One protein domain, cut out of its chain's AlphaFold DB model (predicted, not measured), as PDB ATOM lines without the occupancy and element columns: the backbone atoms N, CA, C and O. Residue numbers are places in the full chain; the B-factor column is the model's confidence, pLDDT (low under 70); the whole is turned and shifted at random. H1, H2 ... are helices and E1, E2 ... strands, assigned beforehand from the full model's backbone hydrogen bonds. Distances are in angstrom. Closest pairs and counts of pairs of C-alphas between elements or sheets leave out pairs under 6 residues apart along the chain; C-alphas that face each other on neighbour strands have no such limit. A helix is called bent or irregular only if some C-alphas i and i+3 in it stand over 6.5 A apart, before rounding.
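AT A GLANCE: This is residues 52 to 156 of the 276 residues of the protein "Trimethylamine methyltransferase MttB" of Actinobacteria bacterium (UniProt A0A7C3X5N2). A small sheet of two parallel strands, E1 and E2, lies over H1 and H2, which with H3 make a row of three helices side by side. Short H4 turns off at the H3 end; at the H1 end residues 62 to 71 make a loop. The printed part has 105 residues, in the order H1 E1 H2 E2 H3 H4, mostly helix, compact with a radius of gyration of the C-alphas of 13.7 A, spanning 45 by 34 by 19 A.

HOW THE PARTS SIT: Look first at E1, residues 93 to 95, and E2, residues 123 to 126, parallel at 14 degrees; N 94 and O 123 are within hydrogen-bond range at 2.9 A. With H2, residues 105 to 117, they form a strand-helix-strand unit, parallel neighbours with a helix between, its crossover right-handed. H2 touches H1, residues 75 to 87, with residues 111 to 116 alone, at a shallow tilt of 30 degrees, the same way; the closest C-alphas, Gly 79 and Ala 115, are 4.9 A apart. H2 also touches H3, residues 131 to 145, at a shallow tilt of 18 degrees, the same way; the closest C-alphas, Ile 110 and Glu 133, are 6.0 A apart. H3 and H4, residues 148 to 153, touch only at the corner, only just about perpendicular at 71 degrees; the closest C-alphas, Ala 142 and Arg 148, are 4.9 A apart. Every O i to N i+4 pair is within hydrogen-bond range in H1, H3 and H4, and 7 of 9 in H2, which is irregular, C-alphas 106 and 109 being 8.0 A apart.

IN THESE COORDINATES: Find C-alpha 75 at (5.132, -10.820, 6.118), where H1 begins its 18.9 A; H2 is 19.1 A long and H3 21.1 A. H4 ends at C-alpha 153, (3.997, 8.863, 27.472).

THE WHOLE: The two C-alphas farthest apart, of Thr 67 and Asp 149, are 45.7 A apart. The printed part has no cut, no link between named elements is long, and no printed residue is under 70 in pLDDT.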
ATOM      1  N   GLY A  52      -9.445  11.415  11.614       94.31
ATOM      2  CA  GLY A  52      -8.244  10.879  10.998       94.31
ATOM      3  C   GLY A  52      -8.571   9.591  10.256       94.31
ATOM      4  O   GLY A  52      -9.634   8.996  10.473       94.31
ATOM      5  N   PHE A  53      -7.669   9.174   9.381       96.44
ATOM      6  CA  PHE A  53      -7.806   7.963   8.588       96.44
ATOM      7  C   PHE A  53      -6.700   6.966   8.905       96.44
ATOM      8  O   PHE A  53      -5.577   7.309   9.261       96.44
ATOM      9  N   THR A  54      -7.036   5.698   8.736       96.38
ATOM     10  CA  THR A  54      -6.120   4.575   8.885       96.38
ATOM     11  C   THR A  54      -6.441   3.547   7.814       96.38
ATOM     12  O   THR A  54      -7.486   3.605   7.158       96.38
ATOM     13  N   THR A  55      -5.538   2.602   7.613       95.38
ATOM     14  CA  THR A  55      -5.780   1.432   6.774       95.38
ATOM     15  C   THR A  55      -6.876   0.541   7.364       95.38
ATOM     16  O   THR A  55      -7.101   0.505   8.569       95.38
ATOM     17  N   PHE A  56      -7.587  -0.198   6.511       90.56
ATOM     18  CA  PHE A  56      -8.455  -1.276   6.986       90.56
ATOM     19  C   PHE A  56      -7.601  -2.514   7.282       90.56
ATOM     20  O   PHE A  56      -6.733  -2.850   6.478       90.56
ATOM     21  N   GLY A  57      -7.835  -3.158   8.427       87.88
ATOM     22  CA  GLY A  57      -6.962  -4.199   8.968       87.88
ATOM     23  C   GLY A  57      -7.302  -5.641   8.581       87.88
ATOM     24  O   GLY A  57      -8.403  -5.945   8.121       87.88
ATOM     25  N   GLU A  58      -6.350  -6.537   8.859       85.25
ATOM     26  CA  GLU A  58      -6.516  -8.001   8.928       85.25
ATOM     27  C   GLU A  58      -7.041  -8.686   7.650       85.25
ATOM     28  O   GLU A  58      -7.713  -9.724   7.685       85.25
ATOM     29  N   GLY A  59      -6.699  -8.149   6.478       91.56
ATOM     30  CA  GLY A  59      -6.938  -8.821   5.205       91.56
ATOM     31  C   GLY A  59      -6.283 -10.208   5.157       91.56
ATOM     32  O   GLY A  59      -5.069 -10.346   5.298       91.56
ATOM     33  N   ILE A  60      -7.088 -11.248   4.920       92.94
ATOM     34  CA  ILE A  60      -6.619 -12.647   4.832       92.94
ATOM     35  C   ILE A  60      -6.102 -13.041   3.443       92.94
ATOM     36  O   ILE A  60      -5.524 -14.111   3.286       92.94
ATOM     37  N   MET A  61      -6.348 -12.199   2.440       94.94
ATOM     38  CA  MET A  61      -5.937 -12.372   1.048       94.94
ATOM     39  C   MET A  61      -5.487 -11.020   0.510       94.94
ATOM     40  O   MET A  61      -6.089  -9.999   0.846       94.94
ATOM     41  N   ILE A  62      -4.505 -11.025  -0.384       95.31
ATOM     42  CA  ILE A  62      -4.079  -9.846  -1.137       95.31
ATOM     43  C   ILE A  62      -4.348 -10.060  -2.628       95.31
ATOM     44  O   ILE A  62      -4.298 -11.190  -3.120       95.31
ATOM     45  N   VAL A  63      -4.679  -8.978  -3.333       95.31
ATOM     46  CA  VAL A  63      -4.652  -8.939  -4.799       95.31
ATOM     47  C   VAL A  63      -3.275  -8.428  -5.183       95.31
ATOM     48  O   VAL A  63      -2.935  -7.293  -4.854       95.31
ATOM     49  N   ASP A  64      -2.481  -9.278  -5.820       91.62
ATOM     50  CA  ASP A  64      -1.142  -8.918  -6.257       91.62
ATOM     51  C   ASP A  64      -1.225  -7.773  -7.285       91.62
ATOM     52  O   ASP A  64      -1.954  -7.902  -8.274       91.62
ATOM     53  N   PRO A  65      -0.552  -6.632  -7.059       87.88
ATOM     54  CA  PRO A  65      -0.689  -5.470  -7.932       87.88
ATOM     55  C   PRO A  65      -0.058  -5.682  -9.314       87.88
ATOM     56  O   PRO A  65      -0.467  -5.010 -10.261       87.88
ATOM     57  N   ASP A  66       0.899  -6.606  -9.444       92.12
ATOM     58  CA  ASP A  66       1.593  -6.873 -10.703       92.12
ATOM     59  C   ASP A  66       0.829  -7.894 -11.554       92.12
ATOM     60  O   ASP A  66       0.721  -7.738 -12.773       92.12
ATOM     61  N   THR A  67       0.284  -8.944 -10.929       95.25
ATOM     62  CA  THR A  67      -0.393 -10.039 -11.652       95.25
ATOM     63  C   THR A  67      -1.918  -9.949 -11.633       95.25
ATOM     64  O   THR A  67      -2.581 -10.540 -12.486       95.25
ATOM     65  N   GLY A  68      -2.497  -9.231 -10.668       95.31
ATOM     66  CA  GLY A  68      -3.938  -9.196 -10.404       95.31
ATOM     67  C   GLY A  68      -4.485 -10.461  -9.734       95.31
ATOM     68  O   GLY A  68      -5.695 -10.566  -9.514       95.31
ATOM     69  N   GLU A  69      -3.634 -11.435  -9.407       96.12
ATOM     70  CA  GLU A  69      -4.060 -12.691  -8.793       96.12
ATOM     71  C   GLU A  69      -4.303 -12.537  -7.290       96.12
ATOM     72  O   GLU A  69      -3.626 -11.786  -6.586       96.12
ATOM     73  N   ARG A  70      -5.272 -13.296  -6.769       96.75
ATOM     74  CA  ARG A  70      -5.488 -13.410  -5.324       96.75
ATOM     75  C   ARG A  70      -4.557 -14.458  -4.733       96.75
ATOM     76  O   ARG A  70      -4.623 -15.620  -5.128       96.75
ATOM     77  N   ARG A  71      -3.788 -14.075  -3.715       96.62
ATOM     78  CA  ARG A  71      -2.903 -14.978  -2.963       96.62
ATOM     79  C   ARG A  71      -2.948 -14.710  -1.463       96.62
ATOM     80  O   ARG A  71      -3.458 -13.681  -1.017       96.62
ATOM     81  N   GLU A  72      -2.423 -15.655  -0.692       96.69
ATOM     82  CA  GLU A  72      -2.201 -15.451   0.737       96.69
ATOM     83  C   GLU A  72      -1.124 -14.370   0.952       96.69
ATOM     84  O   GLU A  72      -0.135 -14.327   0.205       96.69
ATOM     85  N   PRO A  73      -1.318 -13.474   1.933       95.94
ATOM     86  CA  PRO A  73      -0.335 -12.461   2.269       95.94
ATOM     87  C   PRO A  73       0.854 -13.076   3.017       95.94
ATOM     88  O   PRO A  73       0.722 -13.986   3.839       95.94
ATOM     89  N   LEU A  74       2.021 -12.518   2.753       96.25
ATOM     90  CA  LEU A  74       3.296 -12.799   3.388       96.25
ATOM     91  C   LEU A  74       3.664 -11.640   4.316       96.25
ATOM     92  O   LEU A  74       3.179 -10.516   4.168       96.25
ATOM     93  N   LYS A  75       4.607 -11.862   5.227       96.94
ATOM     94  CA  LYS A  75       5.132 -10.820   6.118       96.94
ATOM     95  C   LYS A  75       5.702  -9.630   5.346       96.94
ATOM     96  O   LYS A  75       5.632  -8.489   5.801       96.94
ATOM     97  N   LYS A  76       6.243  -9.891   4.155       96.69
ATOM     98  CA  LYS A  76       6.691  -8.852   3.225       96.69
ATOM     99  C   LYS A  76       5.545  -7.903   2.838       96.69
ATOM    100  O   LYS A  76       5.762  -6.695   2.853       96.69
ATOM    101  N   ASP A  77       4.349  -8.431   2.572       96.81
ATOM    102  CA  ASP A  77       3.183  -7.627   2.182       96.81
ATOM    103  C   ASP A  77       2.733  -6.702   3.322       96.81
ATOM    104  O   ASP A  77       2.348  -5.564   3.072       96.81
ATOM    105  N   VAL A  78       2.857  -7.140   4.584       97.62
ATOM    106  CA  VAL A  78       2.612  -6.281   5.760       97.62
ATOM    107  C   VAL A  78       3.545  -5.071   5.747       97.62
ATOM    108  O   VAL A  78       3.106  -3.936   5.926       97.62
ATOM    109  N   GLY A  79       4.838  -5.308   5.508       98.00
ATOM    110  CA  GLY A  79       5.836  -4.246   5.426       98.00
ATOM    111  C   GLY A  79       5.623  -3.314   4.231       98.00
ATOM    112  O   GLY A  79       5.802  -2.107   4.360       98.00
ATOM    113  N   GLU A  80       5.222  -3.841   3.075       97.19
ATOM    114  CA  GLU A  80       4.924  -3.033   1.886       97.19
ATOM    115  C   GLU A  80       3.656  -2.189   2.068       97.19
ATOM    116  O   GLU A  80       3.679  -0.998   1.749       97.19
ATOM    117  N   ALA A  81       2.602  -2.745   2.669       97.19
ATOM    118  CA  ALA A  81       1.404  -1.995   3.040       97.19
ATOM    119  C   ALA A  81       1.720  -0.884   4.054       97.19
ATOM    120  O   ALA A  81       1.249   0.242   3.891       97.19
ATOM    121  N   ALA A  82       2.568  -1.165   5.050       98.12
ATOM    122  CA  ALA A  82       3.031  -0.167   6.014       98.12
ATOM    123  C   ALA A  82       3.801   0.971   5.331       98.12
ATOM    124  O   ALA A  82       3.507   2.134   5.588       98.12
ATOM    125  N   ARG A  83       4.727   0.662   4.409       98.06
ATOM    126  CA  ARG A  83       5.462   1.683   3.634       98.06
ATOM    127  C   ARG A  83       4.540   2.534   2.770       98.06
ATOM    128  O   ARG A  83       4.754   3.736   2.647       98.06
ATOM    129  N   MET A  84       3.541   1.911   2.148       96.50
ATOM    130  CA  MET A  84       2.557   2.630   1.345       96.50
ATOM    131  C   MET A  84       1.758   3.596   2.220       96.50
ATOM    132  O   MET A  84       1.674   4.776   1.893       96.50
ATOM    133  N   ALA A  85       1.231   3.118   3.351       97.12
ATOM    134  CA  ALA A  85       0.507   3.948   4.305       97.12
ATOM    135  C   ALA A  85       1.385   5.080   4.856       97.12
ATOM    136  O   ALA A  85       0.917   6.207   4.968       97.12
ATOM    137  N   ASP A  86       2.661   4.814   5.145       97.81
ATOM    138  CA  ASP A  86       3.633   5.805   5.619       97.81
ATOM    139  C   ASP A  86       3.800   6.975   4.640       97.81
ATOM    140  O   ASP A  86       3.770   8.136   5.044       97.81
ATOM    141  N   ALA A  87       3.877   6.673   3.341       97.38
ATOM    142  CA  ALA A  87       4.059   7.662   2.281       97.38
ATOM    143  C   ALA A  87       2.817   8.534   2.001       97.38
ATOM    144  O   ALA A  87       2.939   9.567   1.341       97.38
ATOM    145  N   MET A  88       1.629   8.136   2.469       96.81
ATOM    146  CA  MET A  88       0.372   8.857   2.232       96.81
ATOM    147  C   MET A  88       0.124   9.904   3.320       96.81
ATOM    148  O   MET A  88      -0.016   9.555   4.489       96.81
ATOM    149  N   SER A  89       0.018  11.183   2.956       94.75
ATOM    150  CA  SER A  89      -0.286  12.268   3.909       94.75
ATOM    151  C   SER A  89      -1.700  12.203   4.480       94.75
ATOM    152  O   SER A  89      -1.969  12.795   5.517       94.75
ATOM    153  N   GLU A  90      -2.601  11.504   3.797       95.06
ATOM    154  CA  GLU A  90      -4.010  11.364   4.158       95.06
ATOM    155  C   GLU A  90      -4.252  10.248   5.176       95.06
ATOM    156  O   GLU A  90      -5.365  10.129   5.671       95.06
ATOM    157  N   ILE A  91      -3.248   9.410   5.451       97.06
ATOM    158  CA  ILE A  91      -3.329   8.306   6.409       97.06
ATOM    159  C   ILE A  91      -2.574   8.711   7.672       97.06
ATOM    160  O   ILE A  91      -1.371   8.937   7.622       97.06
ATOM    161  N   ASP A  92      -3.257   8.786   8.804       97.25
ATOM    162  CA  ASP A  92      -2.702   9.288  10.062       97.25
ATOM    163  C   ASP A  92      -2.062   8.180  10.913       97.25
ATOM    164  O   ASP A  92      -1.042   8.386  11.569       97.25
ATOM    165  N   THR A  93      -2.640   6.979  10.880       97.50
ATOM    166  CA  THR A  93      -2.128   5.785  11.575       97.50
ATOM    167  C   THR A  93      -2.099   4.585  10.646       97.50
ATOM    168  O   THR A  93      -2.717   4.593   9.583       97.50
ATOM    169  N   PHE A  94      -1.405   3.528  11.056       98.00
ATOM    170  CA  PHE A  94      -1.368   2.273  10.317       98.00
ATOM    171  C   PHE A  94      -1.969   1.136  11.143       98.00
ATOM    172  O   PHE A  94      -1.308   0.551  11.999       98.00
ATOM    173  N   GLU A  95      -3.222   0.791  10.869       97.19
ATOM    174  CA  GLU A  95      -3.774  -0.503  11.272       97.19
ATOM    175  C   GLU A  95      -3.147  -1.588  10.388       97.19
ATOM    176  O   GLU A  95      -3.150  -1.454   9.159       97.19
ATOM    177  N   ILE A  96      -2.616  -2.663  10.974       97.56
ATOM    178  CA  ILE A  96      -1.981  -3.750  10.212       97.56
ATOM    179  C   ILE A  96      -2.955  -4.292   9.150       97.56
ATOM    180  O   ILE A  96      -3.926  -4.983   9.451       97.56
ATOM    181  N   ALA A  97      -2.682  -3.954   7.885       95.62
ATOM    182  CA  ALA A  97      -3.657  -4.071   6.801       95.62
ATOM    183  C   ALA A  97      -3.954  -5.516   6.368       95.62
ATOM    184  O   ALA A  97      -5.051  -5.831   5.909       95.62
ATOM    185  N   VAL A  98      -2.967  -6.403   6.496       95.12
ATOM    186  CA  VAL A  98      -3.057  -7.815   6.105       95.12
ATOM    187  C   VAL A  98      -2.388  -8.696   7.152       95.12
ATOM    188  O   VAL A  98      -1.406  -8.290   7.770       95.12
ATOM    189  N   GLY A  99      -2.907  -9.908   7.341       93.69
ATOM    190  CA  GLY A  99      -2.370 -10.869   8.306       93.69
ATOM    191  C   GLY A  99      -1.519 -11.936   7.623       93.69
ATOM    192  O   GLY A  99      -2.075 -12.826   6.976       93.69
ATOM    193  N   ALA A 100      -0.194 -11.873   7.783       93.81
ATOM    194  CA  ALA A 100       0.751 -12.777   7.123       93.81
ATOM    195  C   ALA A 100       0.509 -14.270   7.431       93.81
ATOM    196  O   ALA A 100       0.108 -14.638   8.539       93.81
ATOM    197  N   LYS A 101       0.788 -15.138   6.449       95.19
ATOM    198  CA  LYS A 101       0.617 -16.604   6.531       95.19
ATOM    199  C   LYS A 101       1.926 -17.401   6.508       95.19
ATOM    200  O   LYS A 101       1.903 -18.616   6.663       95.19
ATOM    201  N   ASP A 102       3.066 -16.732   6.368       95.44
ATOM    202  CA  ASP A 102       4.415 -17.314   6.325       95.44
ATOM    203  C   ASP A 102       5.144 -17.298   7.684       95.44
ATOM    204  O   ASP A 102       6.362 -17.467   7.748       95.44
ATOM    205  N   ALA A 103       4.396 -17.136   8.780       92.25
ATOM    206  CA  ALA A 103       4.880 -17.198  10.158       92.25
ATOM    207  C   ALA A 103       4.052 -18.188  11.008       92.25
ATOM    208  O   ALA A 103       2.889 -18.438  10.683       92.25
ATOM    209  N   PRO A 104       4.604 -18.745  12.108       94.06
ATOM    210  CA  PRO A 104       3.839 -19.598  13.018       94.06
ATOM    211  C   PRO A 104       2.638 -18.852  13.606       94.06
ATOM    212  O   PRO A 104       2.781 -17.718  14.076       94.06
ATOM    213  N   GLY A 105       1.468 -19.496  13.600       89.94
ATOM    214  CA  GLY A 105       0.189 -18.867  13.947       89.94
ATOM    215  C   GLY A 105       0.155 -18.272  15.356       89.94
ATOM    216  O   GLY A 105      -0.410 -17.204  15.550       89.94
ATOM    217  N   GLU A 106       0.830 -18.905  16.311       90.88
ATOM    218  CA  GLU A 106       0.935 -18.479  17.713       90.88
ATOM    219  C   GLU A 106       1.769 -17.201  17.916       90.88
ATOM    220  O   GLU A 106       1.822 -16.653  19.015       90.88
ATOM    221  N   THR A 107       2.465 -16.758  16.870       95.19
ATOM    222  CA  THR A 107       3.354 -15.587  16.872       95.19
ATOM    223  C   THR A 107       3.081 -14.650  15.697       95.19
ATOM    224  O   THR A 107       3.862 -13.733  15.434       95.19
ATOM    225  N   ALA A 108       1.994 -14.880  14.956       93.81
ATOM    226  CA  ALA A 108       1.715 -14.161  13.721       93.81
ATOM    227  C   ALA A 108       1.580 -12.651  13.972       93.81
ATOM    228  O   ALA A 108       2.208 -11.862  13.265       93.81
ATOM    229  N   SER A 109       0.871 -12.241  15.032       94.88
ATOM    230  CA  SER A 109       0.708 -10.825  15.386       94.88
ATOM    231  C   SER A 109       2.042 -10.155  15.740       94.88
ATOM    232  O   SER A 109       2.270  -9.004  15.373       94.88
ATOM    233  N   ILE A 110       2.958 -10.885  16.388       97.62
ATOM    234  CA  ILE A 110       4.307 -10.400  16.730       97.62
ATOM    235  C   ILE A 110       5.096 -10.118  15.449       97.62
ATOM    236  O   ILE A 110       5.695  -9.052  15.302       97.62
ATOM    237  N   HIS A 111       5.070 -11.049  14.494       97.81
ATOM    238  CA  HIS A 111       5.758 -10.882  13.218       97.81
ATOM    239  C   HIS A 111       5.136  -9.789  12.344       97.81
ATOM    240  O   HIS A 111       5.879  -9.050  11.695       97.81
ATOM    241  N   ASN A 112       3.810  -9.653  12.342       97.62
ATOM    242  CA  ASN A 112       3.129  -8.567  11.639       97.62
ATOM    243  C   ASN A 112       3.514  -7.207  12.232       97.62
ATOM    244  O   ASN A 112       3.862  -6.290  11.489       97.62
ATOM    245  N   PHE A 113       3.525  -7.091  13.563       98.19
ATOM    246  CA  PHE A 113       3.923  -5.859  14.238       98.19
ATOM    247  C   PHE A 113       5.388  -5.504  13.976       98.19
ATOM    248  O   PHE A 113       5.681  -4.359  13.650       98.19
ATOM    249  N   GLU A 114       6.307  -6.472  14.042       98.19
ATOM    250  CA  GLU A 114       7.713  -6.259  13.675       98.19
ATOM    251  C   GLU A 114       7.839  -5.726  12.239       98.19
ATOM    252  O   GLU A 114       8.556  -4.755  11.991       98.19
ATOM    253  N   ALA A 115       7.114  -6.328  11.288       98.31
ATOM    254  CA  ALA A 115       7.116  -5.873   9.902       98.31
ATOM    255  C   ALA A 115       6.574  -4.443   9.772       98.31
ATOM    256  O   ALA A 115       7.187  -3.640   9.074       98.31
ATOM    257  N   ALA A 116       5.486  -4.093  10.458       98.31
ATOM    258  CA  ALA A 116       4.947  -2.734  10.465       98.31
ATOM    259  C   ALA A 116       5.937  -1.724  11.079       98.31
ATOM    260  O   ALA A 116       6.261  -0.709  10.467       98.31
ATOM    261  N   LEU A 117       6.498  -2.046  12.246       97.62
ATOM    262  CA  LEU A 117       7.402  -1.193  13.025       97.62
ATOM    263  C   LEU A 117       8.684  -0.814  12.269       97.62
ATOM    264  O   LEU A 117       9.244   0.275  12.447       97.62
ATOM    265  N   LEU A 118       9.160  -1.709  11.403       97.69
ATOM    266  CA  LEU A 118      10.322  -1.476  10.547       97.69
ATOM    267  C   LEU A 118      10.008  -0.620   9.309       97.69
ATOM    268  O   LEU A 118      10.938  -0.208   8.617       97.69
ATOM    269  N   ASN A 119       8.732  -0.356   9.016       98.38
ATOM    270  CA  ASN A 119       8.284   0.149   7.717       98.38
ATOM    271  C   ASN A 119       7.357   1.369   7.761       98.38
ATOM    272  O   ASN A 119       7.086   1.929   6.704       98.38
ATOM    273  N   THR A 120       6.927   1.815   8.941       98.19
ATOM    274  CA  THR A 120       6.258   3.110   9.125       98.19
ATOM    275  C   THR A 120       6.779   3.841  10.366       98.19
ATOM    276  O   THR A 120       7.302   3.221  11.298       98.19
ATOM    277  N   THR A 121       6.698   5.172  10.369       96.88
ATOM    278  CA  THR A 121       6.881   6.015  11.559       96.88
ATOM    279  C   THR A 121       5.570   6.384  12.244       96.88
ATOM    280  O   THR A 121       5.628   6.933  13.340       96.88
ATOM    281  N   LYS A 122       4.412   6.064  11.666       98.38
ATOM    282  CA  LYS A 122       3.088   6.364  12.231       98.38
ATOM    283  C   LYS A 122       2.747   5.431  13.393       98.38
ATOM    284  O   LYS A 122       3.365   4.378  13.553       98.38
ATOM    285  N   CYS A 123       1.763   5.812  14.210       98.31
ATOM    286  CA  CYS A 123       1.249   4.934  15.263       98.31
ATOM    287  C   CYS A 123       0.629   3.668  14.647       98.31
ATOM    288  O   CYS A 123      -0.091   3.760  13.648       98.31
ATOM    289  N   ILE A 124       0.902   2.502  15.237       98.62
ATOM    290  CA  ILE A 124       0.495   1.201  14.689       98.62
ATOM    291  C   ILE A 124      -0.660   0.608  15.501       98.62
ATOM    292  O   ILE A 124      -0.564   0.490  16.721       98.62
ATOM    293  N   GLY A 125      -1.718   0.175  14.820       98.06
ATOM    294  CA  GLY A 125      -2.775  -0.653  15.398       98.06
ATOM    295  C   GLY A 125      -2.424  -2.133  15.317       98.06
ATOM    296  O   GLY A 125      -2.151  -2.640  14.225       98.06
ATOM    297  N   ALA A 126      -2.397  -2.818  16.462       97.12
ATOM    298  CA  ALA A 126      -2.013  -4.225  16.555       97.12
ATOM    299  C   ALA A 126      -3.134  -5.108  17.129       97.12
ATOM    300  O   ALA A 126      -3.514  -4.981  18.296       97.12
ATOM    301  N   GLY A 127      -3.607  -6.061  16.319       93.12
ATOM    302  CA  GLY A 127      -4.528  -7.124  16.722       93.12
ATOM    303  C   GLY A 127      -3.789  -8.335  17.295       93.12
ATOM    304  O   GLY A 127      -3.314  -9.206  16.565       93.12
ATOM    305  N   THR A 128      -3.668  -8.409  18.618       94.00
ATOM    306  CA  THR A 128      -3.044  -9.548  19.317       94.00
ATOM    307  C   THR A 128      -4.095 -10.529  19.828       94.00
ATOM    308  O   THR A 128      -5.190 -10.118  20.209       94.00
ATOM    309  N   LEU A 129      -3.768 -11.822  19.892       90.81
ATOM    310  CA  LEU A 129      -4.730 -12.875  20.249       90.81
ATOM    311  C   LEU A 129      -4.430 -13.555  21.590       90.81
ATOM    312  O   LEU A 129      -5.087 -14.527  21.964       90.81
ATOM    313  N   SER A 130      -3.456 -13.047  22.341       92.38
ATOM    314  CA  SER A 130      -3.070 -13.599  23.636       92.38
ATOM    315  C   SER A 130      -2.320 -12.583  24.492       92.38
ATOM    316  O   SER A 130      -1.730 -11.626  23.981       92.38
ATOM    317  N   THR A 131      -2.264 -12.829  25.806       92.31
ATOM    318  CA  THR A 131      -1.377 -12.066  26.707       92.31
ATOM    319  C   THR A 131       0.080 -12.117  26.233       92.31
ATOM    320  O   THR A 131       0.779 -11.112  26.285       92.31
ATOM    321  N   PHE A 132       0.538 -13.277  25.750       95.44
ATOM    322  CA  PHE A 132       1.914 -13.469  25.290       95.44
ATOM    323  C   PHE A 132       2.255 -12.554  24.108       95.44
ATOM    324  O   PHE A 132       3.249 -11.832  24.160       95.44
ATOM    325  N   GLU A 133       1.409 -12.533  23.079       96.25
ATOM    326  CA  GLU A 133       1.607 -11.655  21.924       96.25
ATOM    327  C   GLU A 133       1.479 -10.179  22.307       96.25
ATOM    328  O   GLU A 133       2.272  -9.364  21.842       96.25
ATOM    329  N   THR A 134       0.532  -9.843  23.189       97.19
ATOM    330  CA  THR A 134       0.336  -8.464  23.665       97.19
ATOM    331  C   THR A 134       1.583  -7.939  24.369       97.19
ATOM    332  O   THR A 134       2.091  -6.882  24.011       97.19
ATOM    333  N   GLU A 135       2.121  -8.684  25.337       97.81
ATOM    334  CA  GLU A 135       3.331  -8.274  26.058       97.81
ATOM    335  C   GLU A 135       4.544  -8.190  25.122       97.81
ATOM    336  O   GLU A 135       5.324  -7.248  25.233       97.81
ATOM    337  N   ALA A 136       4.672  -9.100  24.149       98.19
ATOM    338  CA  ALA A 136       5.744  -9.042  23.157       98.19
ATOM    339  C   ALA A 136       5.649  -7.790  22.263       98.19
ATOM    340  O   ALA A 136       6.662  -7.132  22.021       98.19
ATOM    341  N   VAL A 137       4.447  -7.428  21.803       98.38
ATOM    342  CA  VAL A 137       4.202  -6.186  21.046       98.38
ATOM    343  C   VAL A 137       4.549  -4.955  21.881       98.38
ATOM    344  O   VAL A 137       5.262  -4.068  21.405       98.38
ATOM    345  N   ILE A 138       4.120  -4.929  23.143       98.44
ATOM    346  CA  ILE A 138       4.432  -3.847  24.083       98.44
ATOM    347  C   ILE A 138       5.942  -3.732  24.303       98.44
ATOM    348  O   ILE A 138       6.473  -2.625  24.277       98.44
ATOM    349  N   ASP A 139       6.649  -4.847  24.486       98.50
ATOM    350  CA  ASP A 139       8.097  -4.849  24.704       98.50
ATOM    351  C   ASP A 139       8.878  -4.407  23.465       98.50
ATOM    352  O   ASP A 139       9.836  -3.638  23.591       98.50
ATOM    353  N   MET A 140       8.448  -4.808  22.265       98.50
ATOM    354  CA  MET A 140       9.027  -4.313  21.011       98.50
ATOM    355  C   MET A 140       8.832  -2.800  20.865       98.50
ATOM    356  O   MET A 140       9.791  -2.079  20.579       98.50
ATOM    357  N   ALA A 141       7.619  -2.300  21.108       98.44
ATOM    358  CA  ALA A 141       7.331  -0.869  21.050       98.44
ATOM    359  C   ALA A 141       8.128  -0.089  22.110       98.44
ATOM    360  O   ALA A 141       8.732   0.945  21.815       98.44
ATOM    361  N   ALA A 142       8.199  -0.617  23.335       98.56
ATOM    362  CA  ALA A 142       8.962  -0.042  24.435       98.56
ATOM    363  C   ALA A 142      10.456   0.031  24.105       98.56
ATOM    364  O   ALA A 142      11.087   1.052  24.376       98.56
ATOM    365  N   ALA A 143      11.027  -1.007  23.491       98.25
ATOM    366  CA  ALA A 143      12.428  -1.008  23.080       98.25
ATOM    367  C   ALA A 143      12.746   0.129  22.093       98.25
ATOM    368  O   ALA A 143      13.800   0.754  22.209       98.25
ATOM    369  N   VAL A 144      11.823   0.450  21.179       97.38
ATOM    370  CA  VAL A 144      11.992   1.538  20.199       97.38
ATOM    371  C   VAL A 144      11.989   2.919  20.854       97.38
ATOM    372  O   VAL A 144      12.819   3.759  20.514       97.38
ATOM    373  N   VAL A 145      11.082   3.169  21.802       97.19
ATOM    374  CA  VAL A 145      10.947   4.490  22.455       97.19
ATOM    375  C   VAL A 145      11.837   4.656  23.693       97.19
ATOM    376  O   VAL A 145      11.953   5.754  24.241       97.19
ATOM    377  N   GLY A 146      12.508   3.586  24.128       97.31
ATOM    378  CA  GLY A 146      13.481   3.600  25.222       97.31
ATOM    379  C   GLY A 146      12.913   3.261  26.603       97.31
ATOM    380  O   GLY A 146      13.403   3.795  27.599       97.31
ATOM    381  N   GLY A 147      11.897   2.401  26.667       98.12
ATOM    382  CA  GLY A 147      11.344   1.810  27.888       98.12
ATOM    383  C   GLY A 147       9.816   1.878  27.969       98.12
ATOM    384  O   GLY A 147       9.183   2.683  27.289       98.12
ATOM    385  N   ARG A 148       9.218   1.047  28.836       98.19
ATOM    386  CA  ARG A 148       7.755   0.992  29.037       98.19
ATOM    387  C   ARG A 148       7.186   2.312  29.574       98.19
ATOM    388  O   ARG A 148       6.126   2.732  29.126       98.19
ATOM    389  N   ASP A 149       7.914   3.002  30.456       97.88
ATOM    390  CA  ASP A 149       7.487   4.309  30.981       97.88
ATOM    391  C   ASP A 149       7.389   5.358  29.864       97.88
ATOM    392  O   ASP A 149       6.385   6.055  29.745       97.88
ATOM    393  N   LYS A 150       8.388   5.403  28.971       98.06
ATOM    394  CA  LYS A 150       8.369   6.291  27.799       98.06
ATOM    395  C   LYS A 150       7.291   5.907  26.796       98.06
ATOM    396  O   LYS A 150       6.696   6.791  26.192       98.06
ATOM    397  N   LEU A 151       7.021   4.612  26.624       98.50
ATOM    398  CA  LEU A 151       5.940   4.147  25.756       98.50
ATOM    399  C   LEU A 151       4.574   4.607  26.258       98.50
ATOM    400  O   LEU A 151       3.728   4.984  25.457       98.50
ATOM    401  N   ARG A 152       4.373   4.641  27.575       97.06
ATOM    402  CA  ARG A 152       3.141   5.169  28.162       97.06
ATOM    403  C   ARG A 152       2.948   6.663  27.882       97.06
ATOM    404  O   ARG A 152       1.818   7.108  27.716       97.06
ATOM    405  N   GLU A 153       4.031   7.436  27.829       97.19
ATOM    406  CA  GLU A 153       3.997   8.863  27.472       97.19
ATOM    407  C   GLU A 153       3.882   9.091  25.955       97.19
ATOM    408  O   GLU A 153       3.265  10.062  25.514       97.19
ATOM    409  N   ARG A 154       4.472   8.198  25.153       97.56
ATOM    410  CA  ARG A 154       4.482   8.231  23.685       97.56
ATOM    411  C   ARG A 154       4.019   6.886  23.113       97.56
ATOM    412  O   ARG A 154       4.858   6.090  22.679       97.56
ATOM    413  N   PRO A 155       2.703   6.618  23.099       98.12
ATOM    414  CA  PRO A 155       2.164   5.342  22.645       98.12
ATOM    415  C   PRO A 155       2.269   5.230  21.120       98.12
ATOM    416  O   PRO A 155       1.395   5.684  20.387       98.12
ATOM    417  N   ILE A 156       3.352   4.613  20.640       98.56
ATOM    418  CA  ILE A 156       3.558   4.316  19.208       98.56
ATOM    419  C   ILE A 156       2.779   3.089  18.717       98.56
ATOM    420  O   ILE A 156       2.875   2.700  17.555       98.56
TER     421      ILE A 156